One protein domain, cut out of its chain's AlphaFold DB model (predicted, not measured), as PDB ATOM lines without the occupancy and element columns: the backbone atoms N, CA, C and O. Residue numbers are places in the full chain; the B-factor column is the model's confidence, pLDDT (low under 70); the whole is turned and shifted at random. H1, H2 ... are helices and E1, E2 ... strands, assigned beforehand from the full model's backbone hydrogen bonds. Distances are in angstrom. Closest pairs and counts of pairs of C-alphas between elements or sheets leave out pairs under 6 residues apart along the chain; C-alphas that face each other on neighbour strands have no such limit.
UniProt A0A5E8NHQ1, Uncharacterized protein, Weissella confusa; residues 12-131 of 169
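Overview. This is residues 12 to 131 of the 169 residues of an uncharacterized protein of Weissella confusa (UniProt A0A5E8NHQ1). A three-stranded antiparallel sheet, built on the long hairpin E3 and E4 with the shorter E5 beside E4, makes a wall; the longest helix, H3, packs slantwise over one face, and H1 crosses the same face at the end where E4 turns into E5. H2 packs on H3 and H1, and the tiny hairpin E1 and E2 lies beyond these helices, away from the sheet. The printed part has 120 residues, with three named helices and five named strands in the order H1 E1 E2 H2 E3 E4 E5 H3, of mixed class, helices and strands. The whole is compact, with a radius of gyration of the C-alphas of 15.3 A and spans of 44 by 33 by 23 A.

Arrangement. Begin with E3, residues 59 to 69, E4, residues 75 to 85, and E5, residues 90 to 94: they form a meander, each strand the antiparallel neighbour of the one before. In the hairpin E3 and E4, N 64 and O 80 are within hydrogen-bond range at 3.0 A; in the hairpin E4 and E5, N 83 and O 91 are at 2.9 A. H3, residues 104 to 123, and H1, residues 12 to 22, are on the same face of this sheet, making two layers, helices on one face of a sheet. H3 has a height over the sheet of 7.7 A and runs slantwise to the strands, at 49 degrees to E3 on the local plane; its closest C-alphas to E4 are Arg 115 and Ile 79, 6.0 A apart. H1 runs across the strands, at 69 degrees to E4 on the local plane, and its closest C-alphas to E4 are Leu 13 and His 85, 5.6 A apart. H2, residues 41 to 55, only grazes the sheet with residues 48 to 53. H2 and H3 touch at a shallow tilt of 29 degrees, the same way, closest at the C-alphas of Leu 41 and Arg 116, 5.1 A. With residues 51 to 55 alone H2 touches H1, closest at the C-alphas of Val 20 and Ala 51, 5.4 A; at 71 degrees they are only just about perpendicular. In the hairpin E1, residues 31 to 33, and E2, residues 36 to 38, N 31 and O 38 are 2.9 A apart; both strands are apart from H3. In H1, H2 and H3 every O i to N i+4 pair is within hydrogen-bond range.

Along the chain. Find C-alpha 12 at (201.748, 155.838, 185.178), where H1 begins; it spans 15.6 A. E1 and E2 follow, then H2 over 21.3 A. Find C-alpha 59 at (199.733, 160.428, 194.016), where E3 begins its 32.7 A; E4 returns over 32.3 A and E5 covers 13.0 A. H3 runs 28.7 A to C-alpha 123 at (194.159, 169.500, 188.819).

Size, cuts and confidence. The C-alphas farthest apart, of Ser 56 and Asn 72, are 46.3 A apart. The printed part has no cut and no long link. Mean pLDDT of the printed part is 94.3, and residue 131 alone is under 70.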
ATOM      1  N   GLU A  12     202.433 156.202 183.933       96.69
ATOM      2  CA  GLU A  12     201.748 155.838 185.178       96.69
ATOM      3  C   GLU A  12     201.142 157.067 185.866       96.69
ATOM      4  O   GLU A  12     199.999 157.034 186.336       96.69
ATOM      5  N   LEU A  13     201.873 158.183 185.882       96.69
ATOM      6  CA  LEU A  13     201.373 159.461 186.375       96.69
ATOM      7  C   LEU A  13     200.193 159.960 185.534       96.69
ATOM      8  O   LEU A  13     199.186 160.389 186.095       96.69
ATOM      9  N   MET A  14     200.289 159.904 184.204       95.06
ATOM     10  CA  MET A  14     199.220 160.344 183.302       95.06
ATOM     11  C   MET A  14     197.960 159.482 183.450       95.06
ATOM     12  O   MET A  14     196.854 160.025 183.492       95.06
ATOM     13  N   GLU A  15     198.106 158.162 183.582       97.06
ATOM     14  CA  GLU A  15     196.992 157.248 183.851       97.06
ATOM     15  C   GLU A  15     196.329 157.566 185.201       97.06
ATOM     16  O   GLU A  15     195.103 157.695 185.280       97.06
ATOM     17  N   SER A  16     197.135 157.758 186.248       98.00
ATOM     18  CA  SER A  16     196.657 158.123 187.585       98.00
ATOM     19  C   SER A  16     195.902 159.453 187.570       98.00
ATOM     20  O   SER A  16     194.805 159.561 188.120       98.00
ATOM     21  N   LEU A  17     196.449 160.472 186.900       97.25
ATOM     22  CA  LEU A  17     195.822 161.790 186.770       97.25
ATOM     23  C   LEU A  17     194.480 161.717 186.037       97.25
ATOM     24  O   LEU A  17     193.523 162.354 186.473       97.25
ATOM     25  N   ALA A  18     194.371 160.901 184.984       97.00
ATOM     26  CA  ALA A  18     193.103 160.691 184.288       97.00
ATOM     27  C   ALA A  18     192.034 160.095 185.224       97.00
ATOM     28  O   ALA A  18     190.894 160.562 185.248       97.00
ATOM     29  N   LYS A  19     192.399 159.108 186.051       98.12
ATOM     30  CA  LYS A  19     191.483 158.501 187.033       98.12
ATOM     31  C   LYS A  19     191.110 159.459 188.161       98.12
ATOM     32  O   LYS A  19     189.949 159.484 188.573       98.12
ATOM     33  N   VAL A  20     192.054 160.273 188.636       98.19
ATOM     34  CA  VAL A  20     191.772 161.347 189.601       98.19
ATOM     35  C   VAL A  20     190.784 162.346 189.014       98.19
ATOM     36  O   VAL A  20     189.808 162.690 189.673       98.19
ATOM     37  N   GLN A  21     190.984 162.767 187.765       96.69
ATOM     38  CA  GLN A  21     190.110 163.735 187.109       96.69
ATOM     39  C   GLN A  21     188.677 163.208 186.939       96.69
ATOM     40  O   GLN A  21     187.729 163.959 187.151       96.69
ATOM     41  N   LEU A  22     188.498 161.914 186.646       97.25
ATOM     42  CA  LEU A  22     187.172 161.276 186.607       97.25
ATOM     43  C   LEU A  22     186.449 161.285 187.966       97.25
ATOM     44  O   LEU A  22     185.222 161.243 188.002       97.25
ATOM     45  N   ASN A  23     187.198 161.340 189.069       97.06
ATOM     46  CA  ASN A  23     186.673 161.393 190.435       97.06
ATOM     47  C   ASN A  23     186.676 162.816 191.022       97.06
ATOM     48  O   ASN A  23     186.349 162.998 192.197       97.06
ATOM     49  N   MET A  24     187.051 163.830 190.236       97.75
ATOM     50  CA  MET A  24     187.111 165.212 190.696       97.75
ATOM     51  C   MET A  24     185.707 165.805 190.795       97.75
ATOM     52  O   MET A  24     184.973 165.894 189.810       97.75
ATOM     53  N   VAL A  25     185.357 166.282 191.987       97.19
ATOM     54  CA  VAL A  25     184.163 167.098 192.210       97.19
ATOM     55  C   VAL A  25     184.613 168.533 192.421       97.19
ATOM     56  O   VAL A  25     185.415 168.804 193.314       97.19
ATOM     57  N   GLN A  26     184.088 169.453 191.609       96.44
ATOM     58  CA  GLN A  26     184.462 170.857 191.730       96.44
ATOM     59  C   GLN A  26     184.043 171.419 193.099       96.44
ATOM     60  O   GLN A  26     182.909 171.186 193.536       96.44
ATOM     61  N   PRO A  27     184.929 172.163 193.784       96.12
ATOM     62  CA  PRO A  27     184.615 172.757 195.072       96.12
ATOM     63  C   PRO A  27     183.528 173.827 194.927       96.12
ATOM     64  O   PRO A  27     183.408 174.510 193.908       96.12
ATOM     65  N   THR A  28     182.739 174.004 195.985       93.31
ATOM     66  CA  THR A  28     181.741 175.079 196.025       93.31
ATOM     67  C   THR A  28     182.434 176.422 196.239       93.31
ATOM     68  O   THR A  28     183.303 176.557 197.097       93.31
ATOM     69  N   LYS A  29     182.014 177.450 195.500       93.62
ATOM     70  CA  LYS A  29     182.544 178.812 195.634       93.62
ATOM     71  C   LYS A  29     181.879 179.528 196.816       93.62
ATOM     72  O   LYS A  29     180.847 180.183 196.662       93.62
ATOM     73  N   THR A  30     182.423 179.330 198.018       89.88
ATOM     74  CA  THR A  30     181.831 179.811 199.284       89.88
ATOM     75  C   THR A  30     182.229 181.238 199.656       89.88
ATOM     76  O   THR A  30     181.559 181.869 200.477       89.88
ATOM     77  N   LYS A  31     183.311 181.766 199.076       91.50
ATOM     78  CA  LYS A  31     183.812 183.114 199.360       91.50
ATOM     79  C   LYS A  31     183.381 184.101 198.290       91.50
ATOM     80  O   LYS A  31     183.023 183.720 197.180       91.50
ATOM     81  N   SER A  32     183.438 185.384 198.625       88.25
ATOM     82  CA  SER A  32     183.191 186.484 197.694       88.25
ATOM     83  C   SER A  32     184.380 187.427 197.719       88.25
ATOM     84  O   SER A  32     184.821 187.853 198.786       88.25
ATOM     85  N   GLY A  33     184.925 187.697 196.541       83.19
ATOM     86  CA  GLY A  33     186.011 188.638 196.328       83.19
ATOM     87  C   GLY A  33     185.560 189.778 195.434       83.19
ATOM     88  O   GLY A  33     184.388 189.890 195.075       83.19
ATOM     89  N   HIS A  34     186.517 190.617 195.049       76.19
ATOM     90  CA  HIS A  34     186.244 191.706 194.118       76.19
ATOM     91  C   HIS A  34     185.753 191.204 192.759       76.19
ATOM     92  O   HIS A  34     184.916 191.872 192.184       76.19
ATOM     93  N   PHE A  35     186.211 190.035 192.301       76.81
ATOM     94  CA  PHE A  35     185.916 189.456 190.981       76.81
ATOM     95  C   PHE A  35     184.857 188.340 191.022       76.81
ATOM     96  O   PHE A  35     184.900 187.408 190.234       76.81
ATOM     97  N   GLY A  36     183.932 188.387 191.985       85.38
ATOM     98  CA  GLY A  36     182.877 187.377 192.122       85.38
ATOM     99  C   GLY A  36     183.171 186.310 193.176       85.38
ATOM    100  O   GLY A  36     183.936 186.538 194.126       85.38
ATOM    101  N   LYS A  37     182.486 185.164 193.081       91.06
ATOM    102  CA  LYS A  37     182.632 184.096 194.072       91.06
ATOM    103  C   LYS A  37     183.826 183.212 193.763       91.06
ATOM    104  O   LYS A  37     184.167 182.977 192.608       91.06
ATOM    105  N   TYR A  38     184.425 182.677 194.821       92.06
ATOM    106  CA  TYR A  38     185.556 181.770 194.705       92.06
ATOM    107  C   TYR A  38     185.549 180.663 195.760       92.06
ATOM    108  O   TYR A  38     185.005 180.828 196.856       92.06
ATOM    109  N   ALA A  39     186.156 179.529 195.423       94.81
ATOM    110  CA  ALA A  39     186.520 178.470 196.358       94.81
ATOM    111  C   ALA A  39     187.851 178.839 197.019       94.81
ATOM    112  O   ALA A  39     188.780 179.275 196.339       94.81
ATOM    113  N   ASP A  40     187.958 178.726 198.342       95.06
ATOM    114  CA  ASP A  40     189.219 179.043 199.013       95.06
ATOM    115  C   ASP A  40     190.257 177.913 198.874       95.06
ATOM    116  O   ASP A  40     189.995 176.851 198.308       95.06
ATOM    117  N   LEU A  41     191.482 178.159 199.349       95.81
ATOM    118  CA  LEU A  41     192.565 177.179 199.241       95.81
ATOM    119  C   LEU A  41     192.237 175.864 199.969       95.81
ATOM    120  O   LEU A  41     192.662 174.810 199.505       95.81
ATOM    121  N   ALA A  42     191.498 175.914 201.081       96.50
ATOM    122  CA  ALA A  42     191.148 174.723 201.845       96.50
ATOM    123  C   ALA A  42     190.084 173.891 201.118       96.50
ATOM    124  O   ALA A  42     190.198 172.665 201.078       96.50
ATOM    125  N   ASP A  43     189.100 174.547 200.501       96.88
ATOM    126  CA  ASP A  43     188.081 173.890 199.677       96.88
ATOM    127  C   ASP A  43     188.719 173.191 198.459       96.88
ATOM    128  O   ASP A  43     188.399 172.039 198.157       96.88
ATOM    129  N   ILE A  44     189.677 173.847 197.794       97.69
ATOM    130  CA  ILE A  44     190.404 173.279 196.645       97.69
ATOM    131  C   ILE A  44     191.307 172.116 197.078       97.69
ATOM    132  O   ILE A  44     191.267 171.057 196.458       97.69
ATOM    133  N   ASP A  45     192.092 172.278 198.149       97.94
ATOM    134  CA  ASP A  45     192.940 171.207 198.699       97.94
ATOM    135  C   ASP A  45     192.101 169.980 199.083       97.94
ATOM    136  O   ASP A  45     192.451 168.848 198.742       97.94
ATOM    137  N   SER A  46     190.940 170.203 199.703       98.00
ATOM    138  CA  SER A  46     190.014 169.134 200.081       98.00
ATOM    139  C   SER A  46     189.460 168.393 198.865       98.00
ATOM    140  O   SER A  46     189.423 167.161 198.880       98.00
ATOM    141  N   ALA A  47     189.072 169.110 197.804       98.19
ATOM    142  CA  ALA A  47     188.597 168.507 196.560       98.19
ATOM    143  C   ALA A  47     189.677 167.629 195.905       98.19
ATOM    144  O   ALA A  47     189.415 166.467 195.587       98.19
ATOM    145  N   VAL A  48     190.914 168.134 195.804       98.38
ATOM    146  CA  VAL A  48     192.056 167.381 195.256       98.38
ATOM    147  C   VAL A  48     192.331 166.117 196.069       98.38
ATOM    148  O   VAL A  48     192.422 165.022 195.510       98.38
ATOM    149  N   ARG A  49     192.433 166.234 197.398       98.31
ATOM    150  CA  ARG A  49     192.701 165.082 198.276       98.31
ATOM    151  C   ARG A  49     191.589 164.046 198.225       98.31
ATOM    152  O   ARG A  49     191.877 162.850 198.265       98.31
ATOM    153  N   LEU A  50     190.335 164.486 198.153       98.25
ATOM    154  CA  LEU A  50     189.195 163.587 198.042       98.25
ATOM    155  C   LEU A  50     189.205 162.846 196.704       98.25
ATOM    156  O   LEU A  50     188.952 161.642 196.704       98.25
ATOM    157  N   ALA A  51     189.537 163.519 195.601       98.31
ATOM    158  CA  ALA A  51     189.636 162.899 194.283       98.31
ATOM    159  C   ALA A  51     190.739 161.828 194.246       98.31
ATOM    160  O   ALA A  51     190.455 160.691 193.875       98.31
ATOM    161  N   ILE A  52     191.947 162.143 194.741       98.38
ATOM    162  CA  ILE A  52     193.065 161.184 194.868       98.38
ATOM    163  C   ILE A  52     192.669 159.981 195.731       98.38
ATOM    164  O   ILE A  52     192.901 158.829 195.364       98.38
ATOM    165  N   LYS A  53     192.038 160.235 196.884       98.06
ATOM    166  CA  LYS A  53     191.594 159.170 197.786       98.06
ATOM    167  C   LYS A  53     190.519 158.289 197.146       98.06
ATOM    168  O   LYS A  53     190.557 157.077 197.322       98.06
ATOM    169  N   SER A  54     189.562 158.886 196.441       98.00
ATOM    170  CA  SER A  54     188.427 158.168 195.845       98.00
ATOM    171  C   SER A  54     188.852 157.325 194.646       98.00
ATOM    172  O   SER A  54     188.350 156.217 194.481       98.00
ATOM    173  N   SER A  55     189.820 157.797 193.856       97.62
ATOM    174  CA  SER A  55     190.404 157.022 192.760       97.62
ATOM    175  C   SER A  55     191.388 155.946 193.234       97.62
ATOM    176  O   SER A  55     191.722 155.062 192.458       97.62
ATOM    177  N   SER A  56     191.821 155.982 194.503       97.75
ATOM    178  CA  SER A  56     192.838 155.077 195.070       97.75
ATOM    179  C   SER A  56     194.185 155.121 194.333       97.75
ATOM    180  O   SER A  56     194.898 154.121 194.282       97.75
ATOM    181  N   GLU A  57     194.545 156.282 193.783       98.00
ATOM    182  CA  GLU A  57     195.787 156.454 193.020       98.00
ATOM    183  C   GLU A  57     196.953 156.880 193.931       98.00
ATOM    184  O   GLU A  57     196.756 157.681 194.853       98.00
ATOM    185  N   PRO A  58     198.187 156.400 193.691       97.88
ATOM    186  CA  PRO A  58     199.326 156.648 194.570       97.88
ATOM    187  C   PRO A  58     200.024 157.977 194.228       97.88
ATOM    188  O   PRO A  58     201.213 158.020 193.904       97.88
ATOM    189  N   LEU A  59     199.262 159.072 194.298       98.12
ATOM    190  CA  LEU A  59     199.733 160.428 194.016       98.12
ATOM    191  C   LEU A  59     199.968 161.245 195.290       98.12
ATOM    192  O   LEU A  59     199.214 161.177 196.262       98.12
ATOM    193  N   ALA A  60     200.983 162.099 195.237       98.00
ATOM    194  CA  ALA A  60     201.229 163.176 196.185       98.00
ATOM    195  C   ALA A  60     201.441 164.492 195.428       98.00
ATOM    196  O   ALA A  60     201.762 164.492 194.241       98.00
ATOM    197  N   TYR A  61     201.289 165.624 196.113       98.31
ATOM    198  CA  TYR A  61     201.658 166.921 195.552       98.31
ATOM    199  C   TYR A  61     202.313 167.821 196.593       98.31
ATOM    200  O   TYR A  61     202.054 167.721 197.796       98.31
ATOM    201  N   THR A  62     203.156 168.725 196.110       98.19
ATOM    202  CA  THR A  62     203.787 169.780 196.903       98.19
ATOM    203  C   THR A  62     203.728 171.104 196.154       98.19
ATOM    204  O   THR A  62     203.471 171.139 194.954       98.19
ATOM    205  N   GLN A  63     203.937 172.203 196.875       97.88
ATOM    206  CA  GLN A  63     203.938 173.542 196.300       97.88
ATOM    207  C   GLN A  63     205.152 174.327 196.781       97.88
ATOM    208  O   GLN A  63     205.193 174.767 197.941       97.88
ATOM    209  N   SER A  64     206.115 174.504 195.882       97.31
ATOM    210  CA  SER A  64     207.308 175.321 196.086       97.31
ATOM    211  C   SER A  64     207.078 176.750 195.584       97.31
ATOM    212  O   SER A  64     206.097 177.041 194.895       97.31
ATOM    213  N   ILE A  65     207.953 177.668 195.998       95.75
ATOM    214  CA  ILE A  65     207.899 179.074 195.593       95.75
ATOM    215  C   ILE A  65     209.198 179.403 194.870       95.75
ATOM    216  O   ILE A  65     210.261 179.414 195.493       95.75
ATOM    217  N   ASN A  66     209.094 179.729 193.588       95.00
ATOM    218  CA  ASN A  66     210.169 180.358 192.833       95.00
ATOM    219  C   ASN A  66     210.010 181.872 192.943       95.00
ATOM    220  O   ASN A  66     208.894 182.382 192.873       95.00
ATOM    221  N   THR A  67     211.105 182.607 193.132       93.12
ATOM    222  CA  THR A  67     211.060 184.075 193.143       93.12
ATOM    223  C   THR A  67     212.010 184.653 192.120       93.12
ATOM    224  O   THR A  67     213.142 184.186 192.027       93.12
ATOM    225  N   ASP A  68     211.564 185.697 191.434       94.31
ATOM    226  CA  ASP A  68     212.335 186.418 190.421       94.31
ATOM    227  C   ASP A  68     212.124 187.935 190.566       94.31
ATOM    228  O   ASP A  68     211.328 188.380 191.399       94.31
ATOM    229  N   ILE A  69     212.849 188.737 189.792       94.56
ATOM    230  CA  ILE A  69     212.680 190.186 189.699       94.56
ATOM    231  C   ILE A  69     212.210 190.534 188.284       94.56
ATOM    232  O   ILE A  69     212.850 190.163 187.305       94.56
ATOM    233  N   ASP A  70     211.094 191.255 188.173       92.50
ATOM    234  CA  ASP A  70     210.580 191.706 186.879       92.50
ATOM    235  C   ASP A  70     211.406 192.863 186.279       92.50
ATOM    236  O   ASP A  70     212.316 193.421 186.899       92.50
ATOM    237  N   SER A  71     211.060 193.277 185.059       91.94
ATOM    238  CA  SER A  71     211.732 194.380 184.358       91.94
ATOM    239  C   SER A  71     211.621 195.742 185.058       91.94
ATOM    240  O   SER A  71     212.392 196.647 184.740       91.94
ATOM    241  N   ASN A  72     210.701 195.899 186.012       92.19
ATOM    242  CA  ASN A  72     210.499 197.116 186.797       92.19
ATOM    243  C   ASN A  72     211.190 197.050 188.171       92.19
ATOM    244  O   ASN A  72     211.000 197.942 188.999       92.19
ATOM    245  N   GLY A  73     211.986 196.007 188.436       91.31
ATOM    246  CA  GLY A  73     212.679 195.817 189.710       91.31
ATOM    247  C   GLY A  73     211.783 195.266 190.823       91.31
ATOM    248  O   GLY A  73     212.155 195.321 191.998       91.31
ATOM    249  N   LYS A  74     210.599 194.745 190.489       91.50
ATOM    250  CA  LYS A  74     209.657 194.197 191.458       91.50
ATOM    251  C   LYS A  74     209.917 192.722 191.701       91.50
ATOM    252  O   LYS A  74     210.030 191.935 190.769       91.50
ATOM    253  N   ARG A  75     209.946 192.328 192.977       94.25
ATOM    254  CA  ARG A  75     210.032 190.916 193.349       94.25
ATOM    255  C   ARG A  75     208.711 190.210 193.046       94.25
ATOM    256  O   ARG A  75     207.669 190.567 193.602       94.25
ATOM    257  N   MET A  76     208.796 189.176 192.227       95.31
ATOM    258  CA  MET A  76     207.705 188.293 191.850       95.31
ATOM    259  C   MET A  76     207.885 186.933 192.523       95.31
ATOM    260  O   MET A  76     209.007 186.502 192.798       95.31
ATOM    261  N   ALA A  77     206.777 186.261 192.797       94.31
ATOM    262  CA  ALA A  77     206.733 184.870 193.207       94.31
ATOM    263  C   ALA A  77     205.849 184.068 192.269       94.31
ATOM    264  O   ALA A  77     204.782 184.513 191.856       94.31
ATOM    265  N   GLN A  78     206.279 182.850 191.997       96.44
ATOM    266  CA  GLN A  78     205.562 181.876 191.208       96.44
ATOM    267  C   GLN A  78     205.455 180.596 192.027       96.44
ATOM    268  O   GLN A  78     206.457 180.085 192.532       96.44
ATOM    269  N   ILE A  79     204.233 180.097 192.194       97.62
ATOM    270  CA  ILE A  79     204.013 178.808 192.847       97.62
ATOM    271  C   ILE A  79     204.148 177.715 191.801       97.62
ATOM    272  O   ILE A  79     203.490 177.779 190.763       97.62
ATOM    273  N   VAL A  80     204.969 176.714 192.092       97.75
ATOM    274  CA  VAL A  80     205.084 175.506 191.275       97.75
ATOM    275  C   VAL A  80     204.437 174.367 192.039       97.75
ATOM    276  O   VAL A  80     204.862 174.043 193.150       97.75
ATOM    277  N   THR A  81     203.382 173.790 191.465       98.25
ATOM    278  CA  THR A  81     202.751 172.585 192.004       98.25
ATOM    279  C   THR A  81     203.414 171.375 191.363       98.25
ATOM    280  O   THR A  81     203.264 171.148 190.165       98.25
ATOM    281  N   THR A  82     204.148 170.601 192.156       97.94
ATOM    282  CA  THR A  82     204.765 169.347 191.712       97.94
ATOM    283  C   THR A  82     203.858 168.199 192.120       97.94
ATOM    284  O   THR A  82     203.619 168.016 193.316       97.94
ATOM    285  N   ILE A  83     203.362 167.435 191.149       98.00
ATOM    286  CA  ILE A  83     202.598 166.204 191.378       98.00
ATOM    287  C   ILE A  83     203.549 165.030 191.168       98.00
ATOM    288  O   ILE A  83     204.244 164.985 190.158       98.00
ATOM    289  N   THR A  84     203.581 164.094 192.109       97.88
ATOM    290  CA  THR A  84     204.490 162.944 192.105       97.88
ATOM    291  C   THR A  84     203.698 161.651 192.233       97.88
ATOM    292  O   THR A  84     202.792 161.558 193.062       97.88
ATOM    293  N   HIS A  85     204.064 160.652 191.438       98.19
ATOM    294  CA  HIS A  85     203.532 159.295 191.489       98.19
ATOM    295  C   HIS A  85     204.533 158.344 192.166       98.19
ATOM    296  O   HIS A  85     205.742 158.586 192.157       98.19
ATOM    297  N   SER A  86     204.063 157.231 192.738       97.88
ATOM    298  CA  SER A  86     204.930 156.258 193.425       97.88
ATOM    299  C   SER A  86     205.976 155.580 192.531       97.88
ATOM    300  O   SER A  86     206.932 155.014 193.054       97.88
ATOM    301  N   SER A  87     205.824 155.637 191.202       97.00
ATOM    302  CA  SER A  87     206.850 155.190 190.240       97.00
ATOM    303  C   SER A  87     208.094 156.091 190.223       97.00
ATOM    304  O   SER A  87     209.122 155.697 189.681       97.00
ATOM    305  N   GLY A  88     208.020 157.285 190.822       94.50
ATOM    306  CA  GLY A  88     209.057 158.318 190.753       94.50
ATOM    307  C   GLY A  88     208.821 159.349 189.648       94.50
ATOM    308  O   GLY A  88     209.563 160.326 189.550       94.50
ATOM    309  N   GLU A  89     207.779 159.167 188.839       96.25
ATOM    310  CA  GLU A  89     207.349 160.151 187.852       96.25
ATOM    311  C   GLU A  89     206.777 161.397 188.514       96.25
ATOM    312  O   GLU A  89     206.120 161.334 189.559       96.25
ATOM    313  N   TYR A  90     206.998 162.544 187.878       96.19
ATOM    314  CA  TYR A  90     206.456 163.807 188.339       96.19
ATOM    315  C   TYR A  90     206.140 164.745 187.177       96.19
ATOM    316  O   TYR A  90     206.727 164.654 186.098       96.19
ATOM    317  N   ILE A  91     205.226 165.675 187.432       95.19
ATOM    318  CA  ILE A  91     204.964 166.830 186.578       95.19
ATOM    319  C   ILE A  91     204.994 168.089 187.436       95.19
ATOM    320  O   ILE A  91     204.541 168.089 188.581       95.19
ATOM    321  N   GLU A  92     205.537 169.161 186.875       95.56
ATOM    322  CA  GLU A  92     205.529 170.484 187.482       95.56
ATOM    323  C   GLU A  92     204.557 171.376 186.721       95.56
ATOM    324  O   GLU A  92     204.638 171.514 185.501       95.56
ATOM    325  N   VAL A  93     203.633 171.979 187.459       94.88
ATOM    326  CA  VAL A  93     202.683 172.949 186.928       94.88
ATOM    327  C   VAL A  93     203.027 174.308 187.509       94.88
ATOM    328  O   VAL A  93     202.823 174.585 188.697       94.88
ATOM    329  N   GLU A  94     203.583 175.156 186.654       94.06
ATOM    330  CA  GLU A  94     203.924 176.527 186.997       94.06
ATOM    331  C   GLU A  94     202.657 177.389 187.037       94.06
ATOM    332  O   GLU A  94     201.918 177.504 186.061       94.06
ATOM    333  N   GLY A  95     202.392 178.003 188.190       92.12
ATOM    334  CA  GLY A  95     201.332 178.993 188.332       92.12
ATOM    335  C   GLY A  95     201.693 180.322 187.669       92.12
ATOM    336  O   GLY A  95     202.831 180.559 187.261       92.12
ATOM    337  N   LEU A  96     200.726 181.238 187.611       91.06
ATOM    338  CA  LEU A  96     200.992 182.606 187.170       91.06
ATOM    339  C   LEU A  96     201.889 183.336 188.189       91.06
ATOM    340  O   LEU A  96     201.621 183.251 189.393       91.06
ATOM    341  N   PRO A  97     202.926 184.067 187.741       93.56
ATOM    342  CA  PRO A  97     203.703 184.925 188.624       93.56
ATOM    343  C   PRO A  97     202.824 186.016 189.243       93.56
ATOM    344  O   PRO A  97     202.089 186.714 188.546       93.56
ATOM    345  N   VAL A  98     202.938 186.195 190.554       94.19
ATOM    346  CA  VAL A  98     202.299 187.274 191.310       94.19
ATOM    347  C   VAL A  98     203.352 188.125 191.992       94.19
ATOM    348  O   VAL A  98     204.480 187.699 192.226       94.19
ATOM    349  N   GLU A  99     202.985 189.340 192.363       94.88
ATOM    350  CA  GLU A  99     203.860 190.181 193.168       94.88
ATOM    351  C   GLU A  99     204.121 189.530 194.525       94.88
ATOM    352  O   GLU A  99     203.186 189.117 195.213       94.88
ATOM    353  N   PHE A 100     205.378 189.481 194.961       92.75
ATOM    354  CA  PHE A 100     205.698 188.868 196.248       92.75
ATOM    355  C   PHE A 100     205.168 189.684 197.432       92.75
ATOM    356  O   PHE A 100     204.878 189.116 198.471       92.75
ATOM    357  N   GLY A 101     205.003 191.000 197.277       92.00
ATOM    358  CA  GLY A 101     204.601 191.916 198.348       92.00
ATOM    359  C   GLY A 101     205.795 192.555 199.066       92.00
ATOM    360  O   GLY A 101     206.931 192.094 198.956       92.00
ATOM    361  N   THR A 102     205.541 193.655 199.780       92.75
ATOM    362  CA  THR A 102     206.581 194.430 200.490       92.75
ATOM    363  C   THR A 102     206.453 194.358 202.011       92.75
ATOM    364  O   THR A 102     207.344 194.805 202.728       92.75
ATOM    365  N   THR A 103     205.368 193.767 202.513       94.06
ATOM    366  CA  THR A 103     205.122 193.524 203.941       94.06
ATOM    367  C   THR A 103     204.818 192.043 204.181       94.06
ATOM    368  O   THR A 103     204.285 191.389 203.280       94.06
ATOM    369  N   PRO A 104     205.078 191.497 205.384       93.31
ATOM    370  CA  PRO A 104     204.763 190.101 205.699       93.31
ATOM    371  C   PRO A 104     203.297 189.720 205.439       93.31
ATOM    372  O   PRO A 104     203.014 188.626 204.958       93.31
ATOM    373  N   GLN A 105     202.359 190.629 205.713       93.00
ATOM    374  CA  GLN A 105     200.927 190.412 205.501       93.00
ATOM    375  C   GLN A 105     200.584 190.317 204.012       93.00
ATOM    376  O   GLN A 105     199.853 189.414 203.610       93.00
ATOM    377  N   GLN A 106     201.138 191.213 203.188       92.56
ATOM    378  CA  GLN A 106     200.971 191.149 201.733       92.56
ATOM    379  C   GLN A 106     201.610 189.888 201.155       92.56
ATOM    380  O   GLN A 106     201.001 189.229 200.322       92.56
ATOM    381  N   MET A 107     202.800 189.521 201.639       93.31
ATOM    382  CA  MET A 107     203.476 188.294 201.224       93.31
ATOM    383  C   MET A 107     202.620 187.062 201.488       93.31
ATOM    384  O   MET A 107     202.465 186.222 200.602       93.31
ATOM    385  N   LEU A 108     202.022 186.969 202.677       91.62
ATOM    386  CA  LEU A 108     201.138 185.863 203.021       91.62
ATOM    387  C   LEU A 108     199.882 185.849 202.139       91.62
ATOM    388  O   LEU A 108     199.564 184.813 201.562       91.62
ATOM    389  N   ALA A 109     199.212 186.994 201.979       91.81
ATOM    390  CA  ALA A 109     198.001 187.101 201.166       91.81
ATOM    391  C   ALA A 109     198.249 186.729 199.693       91.81
ATOM    392  O   ALA A 109     197.541 185.884 199.139       91.81
ATOM    393  N   ASN A 110     199.293 187.295 199.079       93.38
ATOM    394  CA  ASN A 110     199.641 187.040 197.681       93.38
ATOM    395  C   ASN A 110     200.080 185.586 197.470       93.38
ATOM    396  O   ASN A 110     199.683 184.954 196.493       93.38
ATOM    397  N   THR A 111     200.846 185.025 198.412       93.31
ATOM    398  CA  THR A 111     201.260 183.617 198.360       93.31
ATOM    399  C   THR A 111     200.055 182.684 198.453       93.31
ATOM    400  O   THR A 111     199.961 181.736 197.677       93.31
ATOM    401  N   THR A 112     199.112 182.940 199.363       93.44
ATOM    402  CA  THR A 112     197.886 182.139 199.476       93.44
ATOM    403  C   THR A 112     197.058 182.204 198.193       93.44
ATOM    404  O   THR A 112     196.594 181.167 197.719       93.44
ATOM    405  N   TYR A 113     196.929 183.390 197.594       92.00
ATOM    406  CA  TYR A 113     196.240 183.565 196.315       92.00
ATOM    407  C   TYR A 113     196.921 182.789 195.174       92.00
ATOM    408  O   TYR A 113     196.263 182.053 194.442       92.00
ATOM    409  N   ALA A 114     198.248 182.867 195.057       94.75
ATOM    410  CA  ALA A 114     198.982 182.144 194.019       94.75
ATOM    411  C   ALA A 114     198.954 180.620 194.214       94.75
ATOM    412  O   ALA A 114     198.862 179.875 193.238       94.75
ATOM    413  N   ARG A 115     198.976 180.137 195.467       96.38
ATOM    414  CA  ARG A 115     198.834 178.704 195.783       96.38
ATOM    415  C   ARG A 115     197.491 178.165 195.320       96.38
ATOM    416  O   ARG A 115     197.442 177.067 194.772       96.38
ATOM    417  N   ARG A 116     196.436 178.963 195.496       94.94
ATOM    418  CA  ARG A 116     195.082 178.662 195.030       94.94
ATOM    419  C   ARG A 116     195.053 178.447 193.519       94.94
ATOM    420  O   ARG A 116     194.638 177.387 193.065       94.94
ATOM    421  N   GLY A 117     195.554 179.426 192.763       93.75
ATOM    422  CA  GLY A 117     195.581 179.370 191.300       93.75
ATOM    423  C   GLY A 117     196.454 178.236 190.762       93.75
ATOM    424  O   GLY A 117     196.026 177.505 189.876       93.75
ATOM    425  N   SER A 118     197.647 178.036 191.331       96.62
ATOM    426  CA  SER A 118     198.554 176.959 190.909       96.62
ATOM    427  C   SER A 118     197.961 175.570 191.164       96.62
ATOM    428  O   SER A 118     198.003 174.724 190.276       96.62
ATOM    429  N   LEU A 119     197.354 175.339 192.337       97.62
ATOM    430  CA  LEU A 119     196.727 174.050 192.644       97.62
ATOM    431  C   LEU A 119     195.510 173.793 191.748       97.62
ATOM    432  O   LEU A 119     195.327 172.681 191.259       97.62
ATOM    433  N   ALA A 120     194.706 174.830 191.505       96.12
ATOM    434  CA  ALA A 120     193.549 174.731 190.633       96.12
ATOM    435  C   ALA A 120     193.947 174.393 189.187       96.12
ATOM    436  O   ALA A 120     193.387 173.469 188.598       96.12
ATOM    437  N   ALA A 121     194.971 175.064 188.652       94.62
ATOM    438  CA  ALA A 121     195.519 174.775 187.329       94.62
ATOM    439  C   ALA A 121     196.079 173.347 187.229       94.62
ATOM    440  O   ALA A 121     195.862 172.672 186.227       94.62
ATOM    441  N   ALA A 122     196.752 172.869 188.280       96.44
ATOM    442  CA  ALA A 122     197.387 171.555 188.287       96.44
ATOM    443  C   ALA A 122     196.396 170.378 188.229       96.44
ATOM    444  O   ALA A 122     196.740 169.324 187.701       96.44
ATOM    445  N   PHE A 123     195.174 170.558 188.739       96.88
ATOM    446  CA  PHE A 123     194.159 169.500 188.819       96.88
ATOM    447  C   PHE A 123     192.878 169.791 188.017       96.88
ATOM    448  O   PHE A 123     191.911 169.039 188.118       96.88
ATOM    449  N   GLY A 124     192.849 170.863 187.215       94.06
ATOM    450  CA  GLY A 124     191.692 171.211 186.380       94.06
ATOM    451  C   GLY A 124     190.480 171.734 187.163       94.06
ATOM    452  O   GLY A 124     189.332 171.506 186.776       94.06
ATOM    453  N   ILE A 125     190.717 172.428 188.277       95.88
ATOM    454  CA  ILE A 125     189.659 172.975 189.129       95.88
ATOM    455  C   ILE A 125     189.270 174.381 188.672       95.88
ATOM    456  O   ILE A 125     190.113 175.264 188.527       95.88
ATOM    457  N   VAL A 126     187.967 174.617 188.518       92.75
ATOM    458  CA  VAL A 126     187.411 175.954 188.270       92.75
ATOM    459  C   VAL A 126     187.082 176.599 189.616       92.75
ATOM    460  O   VAL A 126     186.005 176.399 190.178       92.75
ATOM    461  N   ALA A 127     188.050 177.337 190.158       87.50
ATOM    462  CA  ALA A 127     187.997 177.889 191.513       87.50
ATOM    463  C   ALA A 127     187.293 179.250 191.626       87.50
ATOM    464  O   ALA A 127     186.901 179.633 192.724       87.50
ATOM    465  N   ASP A 128     187.126 179.970 190.523       86.62
ATOM    466  CA  ASP A 128     186.615 181.341 190.478       86.62
ATOM    467  C   ASP A 128     185.471 181.428 189.452       86.62
ATOM    468  O   ASP A 128     185.337 180.559 188.583       86.62
ATOM    469  N   ASP A 129     184.562 182.391 189.599       81.88
ATOM    470  CA  ASP A 129     183.611 182.737 188.534       81.88
ATOM    471  C   ASP A 129     184.348 183.360 187.343       81.88
ATOM    472  O   ASP A 129     185.387 183.995 187.513       81.88
ATOM    473  N   ASP A 130     183.819 183.133 186.142       73.19
ATOM    474  CA  ASP A 130     184.337 183.786 184.946       73.19
ATOM    475  C   ASP A 130     183.882 185.252 184.958       73.19
ATOM    476  O   ASP A 130     182.694 185.535 185.126       73.19
ATOM    477  N   ASP A 131     184.832 186.175 184.841       66.62
ATOM    478  CA  ASP A 131     184.585 187.610 184.697       66.62
ATOM    479  C   ASP A 131     185.104 188.000 183.315       66.62
ATOM    480  O   ASP A 131     186.316 188.076 183.112       66.62
TER     481      ASP A 131